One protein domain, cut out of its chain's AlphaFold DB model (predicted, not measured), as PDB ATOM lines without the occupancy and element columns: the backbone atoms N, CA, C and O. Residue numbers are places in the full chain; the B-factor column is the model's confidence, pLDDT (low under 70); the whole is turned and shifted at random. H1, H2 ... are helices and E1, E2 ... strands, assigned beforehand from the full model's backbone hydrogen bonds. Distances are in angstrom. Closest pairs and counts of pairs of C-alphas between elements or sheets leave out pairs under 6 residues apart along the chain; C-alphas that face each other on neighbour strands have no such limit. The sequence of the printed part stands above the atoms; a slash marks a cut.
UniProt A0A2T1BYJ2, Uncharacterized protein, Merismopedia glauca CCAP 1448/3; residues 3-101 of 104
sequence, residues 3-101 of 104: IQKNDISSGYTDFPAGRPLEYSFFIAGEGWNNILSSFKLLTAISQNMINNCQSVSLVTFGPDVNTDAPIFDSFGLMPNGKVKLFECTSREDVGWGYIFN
ATOM      1  N   ILE A   3      26.380  -6.798 -50.166       94.44
ATOM      2  CA  ILE A   3      25.087  -6.115 -50.092       94.44
ATOM      3  C   ILE A   3      24.270  -6.809 -49.014       94.44
ATOM      4  O   ILE A   3      24.137  -8.034 -49.032       94.44
ATOM      5  N   GLN A   4      23.714  -6.026 -48.102       95.56
ATOM      6  CA  GLN A   4      22.793  -6.497 -47.077       95.56
ATOM      7  C   GLN A   4      21.411  -5.897 -47.300       95.56
ATOM      8  O   GLN A   4      21.264  -4.824 -47.884       95.56
ATOM      9  N   LYS A   5      20.393  -6.629 -46.852       97.12
ATOM     10  CA  LYS A   5      18.998  -6.209 -46.881       97.12
ATOM     11  C   LYS A   5      18.469  -6.275 -45.457       97.12
ATOM     12  O   LYS A   5      18.466  -7.360 -44.879       97.12
ATOM     13  N   ASN A   6      17.967  -5.156 -44.956       96.19
ATOM     14  CA  ASN A   6      17.468  -5.037 -43.591       96.19
ATOM     15  C   ASN A   6      16.008  -4.573 -43.583       96.19
ATOM     16  O   ASN A   6      15.544  -3.922 -44.522       96.19
ATOM     17  N   ASP A   7      15.291  -4.936 -42.522       96.56
ATOM     18  CA  ASP A   7      13.999  -4.343 -42.179       96.56
ATOM     19  C   ASP A   7      14.242  -3.249 -41.138       96.56
ATOM     20  O   ASP A   7      14.835  -3.512 -40.091       96.56
ATOM     21  N   ILE A   8      13.814  -2.025 -41.440       94.44
ATOM     22  CA  ILE A   8      14.074  -0.842 -40.609       94.44
ATOM     23  C   ILE A   8      12.933  -0.513 -39.644       94.44
ATOM     24  O   ILE A   8      13.038   0.453 -38.890       94.44
ATOM     25  N   SER A   9      11.850  -1.294 -39.641       92.38
ATOM     26  CA  SER A   9      10.653  -1.021 -38.834       92.38
ATOM     27  C   SER A   9      10.875  -1.110 -37.321       92.38
ATOM     28  O   SER A   9      10.062  -0.602 -36.552       92.38
ATOM     29  N   SER A  10      11.970  -1.732 -36.881       89.12
ATOM     30  CA  SER A  10      12.390  -1.738 -35.477       89.12
ATOM     31  C   SER A  10      13.174  -0.487 -35.072       89.12
ATOM     32  O   SER A  10      13.200  -0.163 -33.887       89.12
ATOM     33  N   GLY A  11      13.817   0.196 -36.028       86.56
ATOM     34  CA  GLY A  11      14.668   1.366 -35.786       86.56
ATOM     35  C   GLY A  11      13.974   2.700 -36.054       86.56
ATOM     36  O   GLY A  11      14.247   3.675 -35.365       86.56
ATOM     37  N   TYR A  12      13.043   2.735 -37.008       91.19
ATOM     38  CA  TYR A  12      12.217   3.904 -37.308       91.19
ATOM     39  C   TYR A  12      10.749   3.542 -37.146       91.19
ATOM     40  O   TYR A  12      10.295   2.522 -37.661       91.19
ATOM     41  N   THR A  13       9.983   4.396 -36.474       91.50
ATOM     42  CA  THR A  13       8.520   4.235 -36.362       91.50
ATOM     43  C   THR A  13       7.759   5.070 -37.394       91.50
ATOM     44  O   THR A  13       6.597   4.792 -37.680       91.50
ATOM     45  N   ASP A  14       8.424   6.057 -37.991       94.12
ATOM     46  CA  ASP A  14       7.893   7.053 -38.924       94.12
ATOM     47  C   ASP A  14       8.438   6.895 -40.358       94.12
ATOM     48  O   ASP A  14       8.319   7.804 -41.185       94.12
ATOM     49  N   PHE A  15       9.010   5.728 -40.683       94.62
ATOM     50  CA  PHE A  15       9.446   5.405 -42.043       94.62
ATOM     51  C   PHE A  15       8.263   5.375 -43.036       94.62
ATOM     52  O   PHE A  15       7.108   5.162 -42.647       94.62
ATOM     53  N   PRO A  16       8.513   5.536 -44.351       96.44
ATOM     54  CA  PRO A  16       7.463   5.503 -45.362       96.44
ATOM     55  C   PRO A  16       6.655   4.199 -45.334       96.44
ATOM     56  O   PRO A  16       7.181   3.109 -45.571       96.44
ATOM     57  N   ALA A  17       5.348   4.327 -45.089       94.25
ATOM     58  CA  ALA A  17       4.438   3.196 -44.953       94.25
ATOM     59  C   ALA A  17       4.507   2.241 -46.158       94.25
ATOM     60  O   ALA A  17       4.507   2.665 -47.315       94.25
ATOM     61  N   GLY A  18       4.567   0.935 -45.880       94.94
ATOM     62  CA  GLY A  18       4.682  -0.107 -46.908       94.94
ATOM     63  C   GLY A  18       6.068  -0.224 -47.554       94.94
ATOM     64  O   GLY A  18       6.244  -1.053 -48.447       94.94
ATOM     65  N   ARG A  19       7.061   0.555 -47.100       97.19
ATOM     66  CA  ARG A  19       8.432   0.547 -47.630       97.19
ATOM     67  C   ARG A  19       9.483   0.261 -46.536       97.19
ATOM     68  O   ARG A  19      10.357   1.094 -46.313       97.19
ATOM     69  N   PRO A  20       9.423  -0.882 -45.830       97.31
ATOM     70  CA  PRO A  20      10.257  -1.131 -44.649       97.31
ATOM     71  C   PRO A  20      11.709  -1.519 -44.968       97.31
ATOM     72  O   PRO A  20      12.471  -1.815 -44.055       97.31
ATOM     73  N   LEU A  21      12.098  -1.604 -46.244       98.25
ATOM     74  CA  LEU A  21      13.391  -2.176 -46.603       98.25
ATOM     75  C   LEU A  21      14.491  -1.126 -46.743       98.25
ATOM     76  O   LEU A  21      14.326  -0.104 -47.420       98.25
ATOM     77  N   GLU A  22      15.647  -1.488 -46.199       97.56
ATOM     78  CA  GLU A  22      16.949  -0.900 -46.483       97.56
ATOM     79  C   GLU A  22      17.796  -1.857 -47.327       97.56
ATOM     80  O   GLU A  22      17.778  -3.075 -47.114       97.56
ATOM     81  N   TYR A  23      18.588  -1.292 -48.241       97.88
ATOM     82  CA  TYR A  23      19.757  -1.967 -48.805       97.88
ATOM     83  C   TYR A  23      21.053  -1.267 -48.393       97.88
ATOM     84  O   TYR A  23      21.236  -0.085 -48.682       97.88
ATOM     85  N   SER A  24      21.970  -2.011 -47.780       95.94
ATOM     86  CA  SER A  24      23.279  -1.505 -47.359       95.94
ATOM     87  C   SER A  24      24.373  -2.064 -48.271       95.94
ATOM     88  O   SER A  24      24.488  -3.279 -48.442       95.94
ATOM     89  N   PHE A  25      25.172  -1.186 -48.870       95.50
ATOM     90  CA  PHE A  25      26.289  -1.518 -49.750       95.50
ATOM     91  C   PHE A  25      27.604  -1.319 -49.008       95.50
ATOM     92  O   PHE A  25      27.979  -0.190 -48.690       95.50
ATOM     93  N   PHE A  26      28.336  -2.407 -48.796       93.62
ATOM     94  CA  PHE A  26      29.663  -2.359 -48.198       93.62
ATOM     95  C   PHE A  26      30.712  -2.450 -49.301       93.62
ATOM     96  O   PHE A  26      30.784  -3.437 -50.043       93.62
ATOM     97  N   ILE A  27      31.516  -1.402 -49.444       92.00
ATOM     98  CA  ILE A  27      32.479  -1.242 -50.532       92.00
ATOM     99  C   ILE A  27      33.872  -1.659 -50.062       92.00
ATOM    100  O   ILE A  27      34.404  -1.125 -49.095       92.00
ATOM    101  N   ALA A  28      34.469  -2.613 -50.777       88.94
ATOM    102  CA  ALA A  28      35.787  -3.178 -50.483       88.94
ATOM    103  C   ALA A  28      36.843  -2.715 -51.502       88.94
ATOM    104  O   ALA A  28      36.499  -2.274 -52.600       88.94
ATOM    105  N   GLY A  29      38.121  -2.942 -51.180       88.50
ATOM    106  CA  GLY A  29      39.260  -2.729 -52.082       88.50
ATOM    107  C   GLY A  29      39.803  -1.298 -52.073       88.50
ATOM    108  O   GLY A  29      39.170  -0.393 -51.546       88.50
ATOM    109  N   GLU A  30      40.976  -1.076 -52.666       86.19
ATOM    110  CA  GLU A  30      41.752   0.176 -52.530       86.19
ATOM    111  C   GLU A  30      41.003   1.456 -52.951       86.19
ATOM    112  O   GLU A  30      41.303   2.544 -52.469       86.19
ATOM    113  N   GLY A  31      40.000   1.339 -53.826       87.44
ATOM    114  CA  GLY A  31      39.204   2.465 -54.317       87.44
ATOM    115  C   GLY A  31      37.968   2.817 -53.486       87.44
ATOM    116  O   GLY A  31      37.227   3.711 -53.901       87.44
ATOM    117  N   TRP A  32      37.702   2.141 -52.361       89.81
ATOM    118  CA  TRP A  32      36.445   2.304 -51.616       89.81
ATOM    119  C   TRP A  32      36.164   3.767 -51.242       89.81
ATOM    120  O   TRP A  32      35.050   4.248 -51.438       89.81
ATOM    121  N   ASN A  33      37.187   4.505 -50.800       89.31
ATOM    122  CA  ASN A  33      37.046   5.891 -50.346       89.31
ATOM    123  C   ASN A  33      36.673   6.844 -51.498       89.31
ATOM    124  O   ASN A  33      35.847   7.741 -51.340       89.31
ATOM    125  N   ASN A  34      37.199   6.611 -52.703       91.81
ATOM    126  CA  ASN A  34      36.826   7.394 -53.887       91.81
ATOM    127  C   ASN A  34      35.355   7.180 -54.278       91.81
ATOM    128  O   ASN A  34      34.711   8.089 -54.797       91.81
ATOM    129  N   ILE A  35      34.819   5.980 -54.042       92.12
ATOM    130  CA  ILE A  35      33.413   5.683 -54.323       92.12
ATOM    131  C   ILE A  35      32.521   6.317 -53.253       92.12
ATOM    132  O   ILE A  35      31.568   7.009 -53.608       92.12
ATOM    133  N   LEU A  36      32.852   6.133 -51.969       92.06
ATOM    134  CA  LEU A  36      32.063   6.685 -50.862       92.06
ATOM    135  C   LEU A  36      32.106   8.220 -50.807       92.06
ATOM    136  O   LEU A  36      31.113   8.838 -50.458       92.06
ATOM    137  N   SER A  37      33.192   8.858 -51.246       92.00
ATOM    138  CA  SER A  37      33.248  10.327 -51.364       92.00
ATOM    139  C   SER A  37      32.455  10.889 -52.553       92.00
ATOM    140  O   SER A  37      32.253  12.102 -52.660       92.00
ATOM    141  N   SER A  38      31.971  10.041 -53.468       94.62
ATOM    142  CA  SER A  38      31.252  10.480 -54.665       94.62
ATOM    143  C   SER A  38      29.759  10.673 -54.400       94.62
ATOM    144  O   SER A  38      28.918   9.867 -54.802       94.62
ATOM    145  N   PHE A  39      29.403  11.812 -53.803       94.44
ATOM    146  CA  PHE A  39      28.009  12.161 -53.493       94.44
ATOM    147  C   PHE A  39      27.056  12.016 -54.694       94.44
ATOM    148  O   PHE A  39      25.934  11.524 -54.563       94.44
ATOM    149  N   LYS A  40      27.507  12.408 -55.895       96.75
ATOM    150  CA  LYS A  40      26.712  12.304 -57.129       96.75
ATOM    151  C   LYS A  40      26.399  10.850 -57.490       96.75
ATOM    152  O   LYS A  40      25.281  10.565 -57.915       96.75
ATOM    153  N   LEU A  41      27.372   9.950 -57.338       96.56
ATOM    154  CA  LEU A  41      27.194   8.528 -57.619       96.56
ATOM    155  C   LEU A  41      26.239   7.892 -56.607       96.56
ATOM    156  O   LEU A  41      25.265   7.264 -57.018       96.56
ATOM    157  N   LEU A  42      26.483   8.107 -55.311       97.44
ATOM    158  CA  LEU A  42      25.649   7.547 -54.245       97.44
ATOM    159  C   LEU A  42      24.198   8.024 -54.375       97.44
ATOM    160  O   LEU A  42      23.274   7.214 -54.381       97.44
ATOM    161  N   THR A  43      23.998   9.324 -54.615       97.94
ATOM    162  CA  THR A  43      22.667   9.901 -54.851       97.94
ATOM    163  C   THR A  43      21.960   9.236 -56.034       97.94
ATOM    164  O   THR A  43      20.780   8.905 -55.931       97.94
ATOM    165  N   ALA A  44      22.660   9.027 -57.154       98.38
ATOM    166  CA  ALA A  44      22.072   8.426 -58.349       98.38
ATOM    167  C   ALA A  44      21.652   6.964 -58.120       98.38
ATOM    168  O   ALA A  44      20.564   6.572 -58.547       98.38
ATOM    169  N   ILE A  45      22.477   6.177 -57.419       98.00
ATOM    170  CA  ILE A  45      22.157   4.788 -57.055       98.00
ATOM    171  C   ILE A  45      20.928   4.759 -56.142       98.00
ATOM    172  O   ILE A  45      19.954   4.072 -56.453       98.00
ATOM    173  N   SER A  46      20.927   5.558 -55.072       98.50
ATOM    174  CA  SER A  46      19.815   5.627 -54.118       98.50
ATOM    175  C   SER A  46      18.510   6.043 -54.782       98.50
ATOM    176  O   SER A  46      17.478   5.409 -54.576       98.50
ATOM    177  N   GLN A  47      18.546   7.076 -55.629       98.50
ATOM    178  CA  GLN A  47      17.380   7.510 -56.398       98.50
ATOM    179  C   GLN A  47      16.869   6.404 -57.314       98.50
ATOM    180  O   GLN A  47      15.665   6.164 -57.360       98.50
ATOM    181  N   ASN A  48      17.757   5.716 -58.032       98.31
ATOM    182  CA  ASN A  48      17.349   4.633 -58.914       98.31
ATOM    183  C   ASN A  48      16.677   3.495 -58.132       98.31
ATOM    184  O   ASN A  48      15.564   3.102 -58.481       98.31
ATOM    185  N   MET A  49      17.294   3.018 -57.052       98.12
ATOM    186  CA  MET A  49      16.755   1.918 -56.253       98.12
ATOM    187  C   MET A  49      15.431   2.282 -55.590       98.12
ATOM    188  O   MET A  49      14.443   1.568 -55.748       98.12
ATOM    189  N   ILE A  50      15.379   3.416 -54.892       98.44
ATOM    190  CA  ILE A  50      14.172   3.838 -54.181       98.44
ATOM    191  C   ILE A  50      13.038   4.132 -55.168       98.44
ATOM    192  O   ILE A  50      11.887   3.832 -54.871       98.44
ATOM    193  N   ASN A  51      13.304   4.674 -56.355       97.50
ATOM    194  CA  ASN A  51      12.222   4.965 -57.302       97.50
ATOM    195  C   ASN A  51      11.696   3.712 -58.017       97.50
ATOM    196  O   ASN A  51      10.526   3.685 -58.389       97.50
ATOM    197  N   ASN A  52      12.524   2.676 -58.194       97.81
ATOM    198  CA  ASN A  52      12.140   1.465 -58.932       97.81
ATOM    199  C   ASN A  52      11.737   0.283 -58.031       97.81
ATOM    200  O   ASN A  52      11.073  -0.639 -58.500       97.81
ATOM    201  N   CYS A  53      12.080   0.299 -56.740       97.06
ATOM    202  CA  CYS A  53      11.737  -0.760 -55.789       97.06
ATOM    203  C   CYS A  53      10.756  -0.240 -54.728       97.06
ATOM    204  O   CYS A  53      11.150   0.357 -53.727       97.06
ATOM    205  N   GLN A  54       9.457  -0.490 -54.919       95.25
ATOM    206  CA  GLN A  54       8.392   0.081 -54.077       95.25
ATOM    207  C   GLN A  54       8.464  -0.315 -52.596       95.25
ATOM    208  O   GLN A  54       7.962   0.423 -51.762       95.25
ATOM    209  N   SER A  55       9.133  -1.405 -52.236       97.31
ATOM    210  CA  SER A  55       9.325  -1.815 -50.839       97.31
ATOM    211  C   SER A  55      10.544  -1.180 -50.153       97.31
ATOM    212  O   SER A  55      10.704  -1.344 -48.947       97.31
ATOM    213  N   VAL A  56      11.392  -0.457 -50.894       98.38
ATOM    214  CA  VAL A  56      12.640   0.149 -50.402       98.38
ATOM    215  C   VAL A  56      12.438   1.625 -50.102       98.38
ATOM    216  O   VAL A  56      11.913   2.359 -50.939       98.38
ATOM    217  N   SER A  57      12.887   2.072 -48.934       98.19
ATOM    218  CA  SER A  57      12.877   3.490 -48.558       98.19
ATOM    219  C   SER A  57      14.232   4.020 -48.109       98.19
ATOM    220  O   SER A  57      14.364   5.240 -48.035       98.19
ATOM    221  N   LEU A  58      15.218   3.149 -47.878       98.06
ATOM    222  CA  LEU A  58      16.555   3.512 -47.415       98.06
ATOM    223  C   LEU A  58      17.634   2.789 -48.226       98.06
ATOM    224  O   LEU A  58      17.506   1.607 -48.555       98.06
ATOM    225  N   VAL A  59      18.710   3.502 -48.536       98.25
ATOM    226  CA  VAL A  59      19.936   2.931 -49.091       98.25
ATOM    227  C   VAL A  59      21.119   3.495 -48.321       98.25
ATOM    228  O   VAL A  59      21.261   4.712 -48.237       98.25
ATOM    229  N   THR A  60      21.967   2.620 -47.794       96.88
ATOM    230  CA  THR A  60      23.148   2.996 -47.007       96.88
ATOM    231  C   THR A  60      24.414   2.529 -47.704       96.88
ATOM    232  O   THR A  60      24.447   1.447 -48.288       96.88
ATOM    233  N   PHE A  61      25.473   3.324 -47.632       95.81
ATOM    234  CA  PHE A  61      26.793   2.969 -48.142       95.81
ATOM    235  C   PHE A  61      27.818   3.054 -47.027       95.81
ATOM    236  O   PHE A  61      27.786   4.000 -46.247       95.81
ATOM    237  N   GLY A  62      28.742   2.102 -46.980       93.31
ATOM    238  CA  GLY A  62      29.858   2.132 -46.042       93.31
ATOM    239  C   GLY A  62      31.043   1.289 -46.502       93.31
ATOM    240  O   GLY A  62      30.958   0.597 -47.522       93.31
ATOM    241  N   PRO A  63      32.178   1.351 -45.794       91.75
ATOM    242  CA  PRO A  63      33.333   0.515 -46.093       91.75
ATOM    243  C   PRO A  63      33.094  -0.944 -45.666       91.75
ATOM    244  O   PRO A  63      32.548  -1.215 -44.603       91.75
ATOM    245  N   ASP A  64      33.554  -1.895 -46.480       87.12
ATOM    246  CA  ASP A  64      33.600  -3.345 -46.186       87.12
ATOM    247  C   ASP A  64      34.921  -3.726 -45.493       87.12
ATOM    248  O   ASP A  64      35.547  -4.745 -45.788       87.12
ATOM    249  N   VAL A  65      35.432  -2.822 -44.659       75.25
ATOM    250  CA  VAL A  65      36.692  -2.954 -43.925       75.25
ATOM    251  C   VAL A  65      36.530  -2.280 -42.567       75.25
ATOM    252  O   VAL A  65      35.832  -1.274 -42.453       75.25
ATOM    253  N   ASN A  66      37.184  -2.814 -41.532       68.56
ATOM    254  CA  ASN A  66      37.251  -2.128 -40.244       68.56
ATOM    255  C   ASN A  66      38.064  -0.842 -40.415       68.56
ATOM    256  O   ASN A  66      39.267  -0.892 -40.671       68.56
ATOM    257  N   THR A  67      37.397   0.298 -40.280       64.25
ATOM    258  CA  THR A  67      38.022   1.622 -40.257       64.25
ATOM    259  C   THR A  67      37.726   2.288 -38.927       64.25
ATOM    260  O   THR A  67      36.604   2.174 -38.437       64.25
ATOM    261  N   ASP A  68      38.676   3.055 -38.399       63.06
ATOM    262  CA  ASP A  68      38.515   3.776 -37.127       63.06
ATOM    263  C   ASP A  68      37.394   4.834 -37.163       63.06
ATOM    264  O   ASP A  68      36.871   5.226 -36.123       63.06
ATOM    265  N   ALA A  69      36.993   5.272 -38.360       58.72
ATOM    266  CA  ALA A  69      35.862   6.165 -38.588       58.72
ATOM    267  C   ALA A  69      35.000   5.610 -39.732       58.72
ATOM    268  O   ALA A  69      35.220   5.976 -40.890       58.72
ATOM    269  N   PRO A  70      34.062   4.687 -39.458       63.97
ATOM    270  CA  PRO A  70      33.240   4.126 -40.510       63.97
ATOM    271  C   PRO A  70      32.286   5.208 -41.026       63.97
ATOM    272  O   PRO A  70      31.399   5.684 -40.320       63.97
ATOM    273  N   ILE A  71      32.531   5.646 -42.259       71.06
ATOM    274  CA  ILE A  71      31.700   6.634 -42.945       71.06
ATOM    275  C   ILE A  71      30.492   5.886 -43.493       71.06
ATOM    276  O   ILE A  71      30.640   5.066 -44.402       71.06
ATOM    277  N   PHE A  72      29.321   6.169 -42.929       85.75
ATOM    278  CA  PHE A  72      28.054   5.663 -43.430       85.75
ATOM    279  C   PHE A  72      27.206   6.815 -43.944       85.75
ATOM    280  O   PHE A  72      26.790   7.671 -43.167       85.75
ATOM    281  N   ASP A  73      26.931   6.802 -45.246       93.62
ATOM    282  CA  ASP A  73      25.974   7.717 -45.859       93.62
ATOM    283  C   ASP A  73      24.683   6.964 -46.159       93.62
ATOM    284  O   ASP A  73      24.671   6.006 -46.940       93.62
ATOM    285  N   SER A  74      23.586   7.424 -45.563       95.88
ATOM    286  CA  SER A  74      22.255   6.853 -45.757       95.88
ATOM    287  C   SER A  74      21.356   7.830 -46.498       95.88
ATOM    288  O   SER A  74      21.213   8.987 -46.116       95.88
ATOM    289  N   PHE A  75      20.717   7.365 -47.563       98.25
ATOM    290  CA  PHE A  75      19.784   8.137 -48.369       98.25
ATOM    291  C   PHE A  75      18.405   7.514 -48.268       98.25
ATOM    292  O   PHE A  75      18.244   6.334 -48.579       98.25
ATOM    293  N   GLY A  76      17.393   8.306 -47.928       97.75
ATOM    294  CA  GLY A  76      16.038   7.785 -47.832       97.75
ATOM    295  C   GLY A  76      14.966   8.665 -48.449       97.75
ATOM    296  O   GLY A  76      15.172   9.834 -48.790       97.75
ATOM    297  N   LEU A  77      13.806   8.043 -48.642       98.31
ATOM    298  CA  LEU A  77      12.626   8.651 -49.239       98.31
ATOM    299  C   LEU A  77      11.931   9.583 -48.249       98.31
ATOM    300  O   LEU A  77      11.307   9.132 -47.296       98.31
ATOM    301  N   MET A  78      11.962  10.880 -48.508       97.19
ATOM    302  CA  MET A  78      11.269  11.870 -47.690       97.19
ATOM    303  C   MET A  78       9.754  11.886 -47.966       97.19
ATOM    304  O   MET A  78       9.330  11.515 -49.064       97.19
ATOM    305  N   PRO A  79       8.926  12.424 -47.045       93.25
ATOM    306  CA  PRO A  79       7.473  12.536 -47.238       93.25
ATOM    307  C   PRO A  79       7.045  13.294 -48.505       93.25
ATOM    308  O   PRO A  79       5.969  13.057 -49.044       93.25
ATOM    309  N   ASN A  80       7.895  14.186 -49.025       93.62
ATOM    310  CA  ASN A  80       7.657  14.903 -50.282       93.62
ATOM    311  C   ASN A  80       8.023  14.095 -51.547       93.62
ATOM    312  O   ASN A  80       8.091  14.665 -52.635       93.62
ATOM    313  N   GLY A  81       8.324  12.801 -51.404       94.44
ATOM    314  CA  GLY A  81       8.698  11.897 -52.489       94.44
ATOM    315  C   GLY A  81      10.132  12.062 -53.000       94.44
ATOM    316  O   GLY A  81      10.521  11.374 -53.941       94.44
ATOM    317  N   LYS A  82      10.936  12.959 -52.415       96.69
ATOM    318  CA  LYS A  82      12.339  13.147 -52.809       96.69
ATOM    319  C   LYS A  82      13.253  12.238 -52.000       96.69
ATOM    320  O   LYS A  82      13.089  12.108 -50.793       96.69
ATOM    321  N   VAL A  83      14.267  11.687 -52.653       97.94
ATOM    322  CA  VAL A  83      15.370  11.002 -51.970       97.94
ATOM    323  C   VAL A  83      16.377  12.041 -51.487       97.94
ATOM    324  O   VAL A  83      16.791  12.902 -52.271       97.94
ATOM    325  N   LYS A  84      16.762  11.969 -50.214       97.38
ATOM    326  CA  LYS A  84      17.763  12.847 -49.597       97.38
ATOM    327  C   LYS A  84      18.736  12.055 -48.736       97.38
ATOM    328  O   LYS A  84      18.355  11.021 -48.196       97.38
ATOM    329  N   LEU A  85      19.954  12.581 -48.604       96.81
ATOM    330  CA  LEU A  85      20.894  12.168 -47.564       96.81
ATOM    331  C   LEU A  85      20.268  12.446 -46.191       96.81
ATOM    332  O   LEU A  85      19.639  13.491 -46.010       96.81
ATOM    333  N   PHE A  86      20.413  11.503 -45.271       95.62
ATOM    334  CA  PHE A  86      19.986  11.649 -43.890       95.62
ATOM    335  C   PHE A  86      20.983  12.509 -43.126       95.62
ATOM    336  O   PHE A  86      22.189  12.457 -43.358       95.62
ATOM    337  N   GLU A  87      20.465  13.310 -42.210       93.44
ATOM    338  CA  GLU A  87      21.275  14.166 -41.362       93.44
ATOM    339  C   GLU A  87      21.816  13.379 -40.172       93.44
ATOM    340  O   GLU A  87      21.172  12.480 -39.635       93.44
ATOM    341  N   CYS A  88      23.021  13.713 -39.737       90.44
ATOM    342  CA  CYS A  88      23.576  13.082 -38.556       90.44
ATOM    343  C   CYS A  88      23.025  13.710 -37.269       90.44
ATOM    344  O   CYS A  88      22.847  14.927 -37.204       90.44
ATOM    345  N   THR A  89      22.794  12.906 -36.230       88.88
ATOM    346  CA  THR A  89      22.371  13.386 -34.908       88.88
ATOM    347  C   THR A  89      22.923  12.512 -33.782       88.88
ATOM    348  O   THR A  89      23.094  11.308 -33.950       88.88
ATOM    349  N   SER A  90      23.150  13.099 -32.608       86.25
ATOM    350  CA  SER A  90      23.518  12.387 -31.374       86.25
ATOM    351  C   SER A  90      22.326  12.057 -30.470       86.25
ATOM    352  O   SER A  90      22.504  11.602 -29.343       86.25
ATOM    353  N   ARG A  91      21.092  12.267 -30.942       83.81
ATOM    354  CA  ARG A  91      19.877  11.846 -30.227       83.81
ATOM    355  C   ARG A  91      19.555  10.389 -30.531       83.81
ATOM    356  O   ARG A  91      19.518  10.026 -31.697       83.81
ATOM    357  N   GLU A  92      19.303   9.581 -29.507       74.19
ATOM    358  CA  GLU A  92      18.972   8.155 -29.675       74.19
ATOM    359  C   GLU A  92      17.576   7.937 -30.289       74.19
ATOM    360  O   GLU A  92      17.360   6.960 -31.002       74.19
ATOM    361  N   ASP A  93      16.635   8.860 -30.066       75.75
ATOM    362  CA  ASP A  93      15.293   8.852 -30.651       75.75
ATOM    363  C   ASP A  93      15.285   9.494 -32.050       75.75
ATOM    364  O   ASP A  93      14.749  10.581 -32.275       75.75
ATOM    365  N   VAL A  94      15.919   8.826 -33.018       81.94
ATOM    366  CA  VAL A  94      16.012   9.348 -34.387       81.94
ATOM    367  C   VAL A  94      14.708   9.172 -35.162       81.94
ATOM    368  O   VAL A  94      14.224   8.065 -35.379       81.94
ATOM    369  N   GLY A  95      14.141  10.294 -35.604       91.12
ATOM    370  CA  GLY A  95      13.074  10.298 -36.601       91.12
ATOM    371  C   GLY A  95      13.611  10.025 -38.005       91.12
ATOM    372  O   GLY A  95      14.812  10.128 -38.277       91.12
ATOM    373  N   TRP A  96      12.707   9.719 -38.927       95.38
ATOM    374  CA  TRP A  96      13.035   9.493 -40.324       95.38
ATOM    375  C   TRP A  96      13.732  10.708 -40.946       95.38
ATOM    376  O   TRP A  96      13.260  11.844 -40.851       95.38
ATOM    377  N   GLY A  97      14.848  10.462 -41.631       94.81
ATOM    378  CA  GLY A  97      15.704  11.519 -42.170       94.81
ATOM    379  C   GLY A  97      16.943  11.811 -41.331       94.81
ATOM    380  O   GLY A  97      17.734  12.654 -41.748       94.81
ATOM    381  N   TYR A  98      17.142  11.106 -40.215       93.31
ATOM    382  CA  TYR A  98      18.337  11.218 -39.386       93.31
ATOM    383  C   TYR A  98      19.021   9.866 -39.178       93.31
ATOM    384  O   TYR A  98      18.351   8.846 -39.200       93.31
ATOM    385  N   ILE A  99      20.334   9.858 -38.940       90.62
ATOM    386  CA  ILE A  99      21.106   8.690 -38.488       90.62
ATOM    387  C   ILE A  99      21.750   9.021 -37.143       90.62
ATOM    388  O   ILE A  99      22.363  10.080 -36.988       90.62
ATOM    389  N   PHE A 100      21.636   8.103 -36.181       86.19
ATOM    390  CA  PHE A 100      22.313   8.233 -34.895       86.19
ATOM    391  C   PHE A 100      23.819   7.999 -35.047       86.19
ATOM    392  O   PHE A 100      24.252   6.941 -35.504       86.19
ATOM    393  N   ASN A 101      24.618   8.965 -34.608       82.19
ATOM    394  CA  ASN A 101      26.054   8.820 -34.428       82.19
ATOM    395  C   ASN A 101      26.483   9.651 -33.205       82.19
ATOM    396  O   ASN A 101      26.309  10.870 -33.212       82.19
TER     397      ASN A 101
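What this domain is: This is residues 3 to 101 of the 104 residues of an uncharacterized protein of Merismopedia glauca CCAP 1448/3 (UniProt A0A2T1BYJ2). One strongly twisted sheet of five strands forms a wall, with the longer helix H2 lying slantwise over one face and the short helix H1 over that face near one end of E3. Beyond edge strand E5, on the side away from H2, the chain bends into a small two-stranded ladder of E6 and E7. The 99 printed residues, of mixed class, hold two named helices and seven strands in the order E1 E2 H1 H2 E3 E4 E5 E6 E7. The mixed main sheet runs E1 E2 E3 E4 E5, with only E2 and E3 parallel. The whole is compact, with a radius of gyration of the C-alphas of 13.1 A and spans of 38 by 31 by 20 A.

How they stand to each other: Inner strands E2, residues 21 to 27, and E3, residues 56 to 63, are parallel at 19 degrees, with N 25 and O 60 2.8 A apart. Edge strand E1, residues 3 to 7, forms a hairpin with E2, with N 4 and O 24 2.9 A apart. E3, E4, residues 73 to 77, and E5, residues 83 to 85, form a meander, each strand the antiparallel neighbour of the one before; N 75 and O 59 are 2.8 A apart, N 76 and O 84 2.9 A. H2, residues 39 to 52, is on the sheet, making two layers, at a height of 8.2 A over E3 and E4 and slantwise at 35 degrees to E4 on the local plane; its closest C-alphas to E3 are Ile 50 and Val 56, 5.5 A apart. H1, residues 32 to 36, is on the same face, and touches H2 only at the corner, and only just, with 3 pairs of C-alphas within 8 A, through residues 41 to 42 of H2 alone; the closest are Leu 36 and Leu 42, 7.3 A. E2, H1, H2 and E3 form a strand-helix-strand unit, two parallel strands joined through helices, with a right-handed crossover. In both helices every O i to N i+4 pair is within hydrogen-bond range. E5 runs on into E6, residues 87 to 89, at 45 degrees. E6 is parallel to E7, residues 98 to 100, with N 99 and O 87 2.8 A apart; H2 and E7 are apart.

Where its parts are: E1 begins at C-alpha 3 (25.087, -6.115, -50.092) and spans 13.7 A. E2 spans 19.5 A, E3 21.1 A and E4 13.8 A. E5, E6 and E7 have three residues each, and H1 has five. H2 spans 19.9 A from C-alpha 39 (28.009, 12.161, -53.493). E7 ends at C-alpha 100 (22.313, 8.233, -34.895).

The domain as a whole: The C-alphas of Ala 17 and Glu 30 are the two farthest apart, 38.2 A. The printed part has no cut. The link E1 to E2, residues 8 to 20, is long. Mean pLDDT of the printed part is 91.7; residues 66 to 70 are under 70.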